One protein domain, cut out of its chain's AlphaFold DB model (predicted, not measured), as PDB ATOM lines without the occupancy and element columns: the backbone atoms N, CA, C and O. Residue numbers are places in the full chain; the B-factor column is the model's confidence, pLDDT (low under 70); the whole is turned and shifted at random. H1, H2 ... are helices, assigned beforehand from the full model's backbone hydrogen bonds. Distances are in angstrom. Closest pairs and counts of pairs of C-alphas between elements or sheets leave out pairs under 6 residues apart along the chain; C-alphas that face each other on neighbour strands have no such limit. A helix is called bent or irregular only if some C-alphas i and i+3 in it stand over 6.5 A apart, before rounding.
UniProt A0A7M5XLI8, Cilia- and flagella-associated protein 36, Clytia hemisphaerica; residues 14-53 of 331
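This is residues 14 to 53 of the 331 residues of the protein "Cilia- and flagella-associated protein 36" of Clytia hemisphaerica (UniProt A0A7M5XLI8). Two helices meet at their ends in a corner and make a lopsided V, with H1 as the short arm and the much longer H2 as the other. The two arms come together near the tight link, while residues 14 to 19 of H1 and residues 36 to 53 of H2 stick out free. Read along the 40 printed residues and you find H1, then H2, and no named strand; the class is all helix. The whole is only just loose, close to extended, with a radius of gyration of the C-alphas of 13.3 A, and its outline is flat, spanning 40 by 21 by 8 A.

Start with H1, residues 14 to 26, and go on over Asp 27 into H2, residues 28 to 53. The two helices touch only at the corner by their link, with 8 pairs of C-alphas within 8 A. Look at Ala 24 and Phe 31 for the closest C-alphas of the two, 4.3 A apart. H1 touches H2 with residues 20 to 25 alone, and H2 touches H1 with residues 30 to 34 alone. Their lines stand at a steep tilt of 57 degrees, and they run opposite ways. In the backbone of H2 every O i to N i+4 pair is within hydrogen-bond range; in H1 it is 7 of 9.

Find C-alpha 14 at (193.445, 265.236, 255.205); from there H1 runs 19.9 A to C-alpha 26 at (205.504, 260.426, 270.256). H2 begins at C-alpha 28 and runs 37.0 A to C-alpha 53 at (214.198, 255.113, 230.702). Neither helix is bent.

The two C-alphas farthest apart are those of Asp 26 and Arg 53, at 40.8 A. The printed part has no cut, and its one link, H1 to H2, is tight. The mean pLDDT of the printed part is 90.2, with 83 for H1 and 94 for H2, and no printed residue is under 70.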
ATOM      1  N   ASP A  14     192.432 264.166 255.173       70.81
ATOM      2  CA  ASP A  14     193.445 265.236 255.205       70.81
ATOM      3  C   ASP A  14     194.013 265.477 256.615       70.81
ATOM      4  O   ASP A  14     195.175 265.852 256.776       70.81
ATOM      5  N   MET A  15     193.197 265.252 257.651       71.88
ATOM      6  CA  MET A  15     193.622 265.351 259.046       71.88
ATOM      7  C   MET A  15     194.373 264.099 259.496       71.88
ATOM      8  O   MET A  15     195.310 264.222 260.279       71.88
ATOM      9  N   GLN A  16     194.024 262.913 258.987       74.44
ATOM     10  CA  GLN A  16     194.706 261.661 259.335       74.44
ATOM     11  C   GLN A  16     196.203 261.717 259.008       74.44
ATOM     12  O   GLN A  16     197.001 261.316 259.842       74.44
ATOM     13  N   GLN A  17     196.607 262.303 257.874       79.88
ATOM     14  CA  GLN A  17     198.033 262.461 257.545       79.88
ATOM     15  C   GLN A  17     198.767 263.431 258.499       79.88
ATOM     16  O   GLN A  17     199.947 263.246 258.798       79.88
ATOM     17  N   ILE A  18     198.075 264.461 258.998       82.19
ATOM     18  CA  ILE A  18     198.628 265.420 259.969       82.19
ATOM     19  C   ILE A  18     198.732 264.770 261.356       82.19
ATOM     20  O   ILE A  18     199.750 264.923 262.033       82.19
ATOM     21  N   PHE A  19     197.714 264.008 261.767       83.12
ATOM     22  CA  PHE A  19     197.722 263.258 263.022       83.12
ATOM     23  C   PHE A  19     198.705 262.089 263.002       83.12
ATOM     24  O   PHE A  19     199.367 261.876 264.004       83.12
ATOM     25  N   GLU A  20     198.896 261.401 261.876       83.44
ATOM     26  CA  GLU A  20     199.918 260.358 261.727       83.44
ATOM     27  C   GLU A  20     201.325 260.928 261.943       83.44
ATOM     28  O   GLU A  20     202.122 260.325 262.656       83.44
ATOM     29  N   GLN A  21     201.620 262.130 261.430       86.19
ATOM     30  CA  GLN A  21     202.903 262.796 261.680       86.19
ATOM     31  C   GLN A  21     203.047 263.308 263.129       86.19
ATOM     32  O   GLN A  21     204.154 263.309 263.676       86.19
ATOM     33  N   LEU A  22     201.946 263.720 263.766       86.81
ATOM     34  CA  LEU A  22     201.936 264.104 265.180       86.81
ATOM     35  C   LEU A  22     202.147 262.880 266.088       86.81
ATOM     36  O   LEU A  22     203.037 262.896 266.931       86.81
ATOM     37  N   TRP A  23     201.410 261.791 265.863       87.31
ATOM     38  CA  TRP A  23     201.556 260.526 266.582       87.31
ATOM     39  C   TRP A  23     202.928 259.886 266.350       87.31
ATOM     40  O   TRP A  23     203.534 259.411 267.301       87.31
ATOM     41  N   ALA A  24     203.485 259.960 265.137       92.12
ATOM     42  CA  ALA A  24     204.859 259.538 264.843       92.12
ATOM     43  C   ALA A  24     205.942 260.354 265.577       92.12
ATOM     44  O   ALA A  24     207.106 259.958 265.574       92.12
ATOM     45  N   SER A  25     205.601 261.501 266.175       89.06
ATOM     46  CA  SER A  25     206.542 262.258 267.012       89.06
ATOM     47  C   SER A  25     206.651 261.680 268.429       89.06
ATOM     48  O   SER A  25     207.712 261.800 269.040       89.06
ATOM     49  N   ASP A  26     205.591 261.019 268.913       89.00
ATOM     50  CA  ASP A  26     205.504 260.426 270.256       89.00
ATOM     51  C   ASP A  26     205.627 258.880 270.246       89.00
ATOM     52  O   ASP A  26     206.043 258.294 271.245       89.00
ATOM     53  N   ASP A  27     205.313 258.209 269.127       93.62
ATOM     54  CA  ASP A  27     205.396 256.750 268.940       93.62
ATOM     55  C   ASP A  27     206.356 256.360 267.796       93.62
ATOM     56  O   ASP A  27     206.136 256.629 266.607       93.62
ATOM     57  N   PHE A  28     207.426 255.653 268.168       92.94
ATOM     58  CA  PHE A  28     208.458 255.175 267.252       92.94
ATOM     59  C   PHE A  28     207.972 254.113 266.252       92.94
ATOM     60  O   PHE A  28     208.478 254.074 265.129       92.94
ATOM     61  N   GLU A  29     207.011 253.253 266.599       94.06
ATOM     62  CA  GLU A  29     206.524 252.226 265.667       94.06
ATOM     63  C   GLU A  29     205.643 252.842 264.569       94.06
ATOM     64  O   GLU A  29     205.726 252.421 263.410       94.06
ATOM     65  N   ILE A  30     204.901 253.915 264.876       90.62
ATOM     66  CA  ILE A  30     204.193 254.723 263.868       90.62
ATOM     67  C   ILE A  30     205.206 255.421 262.947       90.62
ATOM     68  O   ILE A  30     205.112 255.297 261.722       90.62
ATOM     69  N   PHE A  31     206.240 256.064 263.506       94.06
ATOM     70  CA  PHE A  31     207.324 256.665 262.718       94.06
ATOM     71  C   PHE A  31     208.012 255.655 261.790       94.06
ATOM     72  O   PHE A  31     208.188 255.904 260.596       94.06
ATOM     73  N   LYS A  32     208.377 254.487 262.319       95.38
ATOM     74  CA  LYS A  32     209.025 253.397 261.583       95.38
ATOM     75  C   LYS A  32     208.134 252.869 260.461       95.38
ATOM     76  O   LYS A  32     208.621 252.699 259.343       95.38
ATOM     77  N   ARG A  33     206.833 252.676 260.709       94.19
ATOM     78  CA  ARG A  33     205.850 252.294 259.682       94.19
ATOM     79  C   ARG A  33     205.772 253.338 258.564       94.19
ATOM     80  O   ARG A  33     205.904 252.970 257.396       94.19
ATOM     81  N   MET A  34     205.644 254.619 258.914       92.88
ATOM     82  CA  MET A  34     205.623 255.736 257.962       92.88
ATOM     83  C   MET A  34     206.914 255.794 257.124       92.88
ATOM     84  O   MET A  34     206.860 255.940 255.902       92.88
ATOM     85  N   MET A  35     208.084 255.621 257.749       94.25
ATOM     86  CA  MET A  35     209.380 255.623 257.060       94.25
ATOM     87  C   MET A  35     209.560 254.422 256.122       94.25
ATOM     88  O   MET A  35     210.047 254.594 255.005       94.25
ATOM     89  N   ILE A  36     209.131 253.220 256.522       96.56
ATOM     90  CA  ILE A  36     209.152 252.030 255.653       96.56
ATOM     91  C   ILE A  36     208.222 252.239 254.452       96.56
ATOM     92  O   ILE A  36     208.642 252.040 253.312       96.56
ATOM     93  N   GLN A  37     206.995 252.715 254.684       95.19
ATOM     94  CA  GLN A  37     206.045 253.044 253.620       95.19
ATOM     95  C   GLN A  37     206.623 254.087 252.650       95.19
ATOM     96  O   GLN A  37     206.507 253.927 251.433       95.19
ATOM     97  N   LYS A  38     207.315 255.113 253.164       95.50
ATOM     98  CA  LYS A  38     207.938 256.142 252.325       95.50
ATOM     99  C   LYS A  38     209.147 255.634 251.537       95.50
ATOM    100  O   LYS A  38     209.326 256.044 250.391       95.50
ATOM    101  N   ASN A  39     209.935 254.719 252.099       96.19
ATOM    102  CA  ASN A  39     211.017 254.051 251.374       96.19
ATOM    103  C   ASN A  39     210.468 253.204 250.218       96.19
ATOM    104  O   ASN A  39     210.932 253.360 249.091       96.19
ATOM    105  N   VAL A  40     209.421 252.403 250.452       97.25
ATOM    106  CA  VAL A  40     208.755 251.611 249.402       97.25
ATOM    107  C   VAL A  40     208.182 252.512 248.297       97.25
ATOM    108  O   VAL A  40     208.337 252.216 247.113       97.25
ATOM    109  N   GLU A  41     207.578 253.653 248.646       96.25
ATOM    110  CA  GLU A  41     207.099 254.639 247.665       96.25
ATOM    111  C   GLU A  41     208.247 255.211 246.806       96.25
ATOM    112  O   GLU A  41     208.134 255.293 245.578       96.25
ATOM    113  N   LEU A  42     209.378 255.565 247.430       97.00
ATOM    114  CA  LEU A  42     210.571 256.068 246.737       97.00
ATOM    115  C   LEU A  42     211.219 255.001 245.841       97.00
ATOM    116  O   LEU A  42     211.652 255.317 244.730       97.00
ATOM    117  N   GLU A  43     211.255 253.744 246.282       96.12
ATOM    118  CA  GLU A  43     211.728 252.606 245.490       96.12
ATOM    119  C   GLU A  43     210.836 252.368 244.269       96.12
ATOM    120  O   GLU A  43     211.342 252.274 243.147       96.12
ATOM    121  N   LEU A  44     209.510 252.368 244.441       96.44
ATOM    122  CA  LEU A  44     208.556 252.273 243.333       96.44
ATOM    123  C   LEU A  44     208.719 253.439 242.345       96.44
ATOM    124  O   LEU A  44     208.747 253.215 241.133       96.44
ATOM    125  N   GLN A  45     208.914 254.668 242.832       96.56
ATOM    126  CA  GLN A  45     209.189 255.828 241.981       96.56
ATOM    127  C   GLN A  45     210.519 255.681 241.217       96.56
ATOM    128  O   GLN A  45     210.598 256.000 240.024       96.56
ATOM    129  N   ALA A  46     211.568 255.168 241.864       95.94
ATOM    130  CA  ALA A  46     212.856 254.902 241.230       95.94
ATOM    131  C   ALA A  46     212.744 253.812 240.148       95.94
ATOM    132  O   ALA A  46     213.232 254.006 239.029       95.94
ATOM    133  N   LEU A  47     212.044 252.711 240.436       94.44
ATOM    134  CA  LEU A  47     211.750 251.638 239.484       94.44
ATOM    135  C   LEU A  47     210.925 252.146 238.297       94.44
ATOM    136  O   LEU A  47     211.229 251.813 237.149       94.44
ATOM    137  N   GLU A  48     209.940 253.014 238.528       92.81
ATOM    138  CA  GLU A  48     209.140 253.616 237.462       92.81
ATOM    139  C   GLU A  48     209.990 254.533 236.559       92.81
ATOM    140  O   GLU A  48     209.903 254.463 235.328       92.81
ATOM    141  N   LEU A  49     210.890 255.337 237.140       91.94
ATOM    142  CA  LEU A  49     211.861 256.146 236.395       91.94
ATOM    143  C   LEU A  49     212.839 255.281 235.585       91.94
ATOM    144  O   LEU A  49     213.155 255.619 234.437       91.94
ATOM    145  N   VAL A  50     213.303 254.160 236.141       92.44
ATOM    146  CA  VAL A  50     214.151 253.183 235.440       92.44
ATOM    147  C   VAL A  50     213.381 252.539 234.282       92.44
ATOM    148  O   VAL A  50     213.862 252.587 233.147       92.44
ATOM    149  N   ARG A  51     212.154 252.053 234.506       88.94
ATOM    150  CA  ARG A  51     211.264 251.487 233.475       88.94
ATOM    151  C   ARG A  51     210.982 252.493 232.356       88.94
ATOM    152  O   ARG A  51     211.128 252.158 231.179       88.94
ATOM    153  N   LYS A  52     210.667 253.750 232.690       88.81
ATOM    154  CA  LYS A  52     210.466 254.847 231.719       88.81
ATOM    155  C   LYS A  52     211.720 255.114 230.878       88.81
ATOM    156  O   LYS A  52     211.599 255.401 229.686       88.81
ATOM    157  N   ARG A  53     212.927 254.997 231.448       83.19
ATOM    158  CA  ARG A  53     214.198 255.113 230.702       83.19
ATOM    159  C   ARG A  53     214.467 253.890 229.821       83.19
ATOM    160  O   ARG A  53     214.819 254.070 228.659       83.19
TER     161      ARG A  53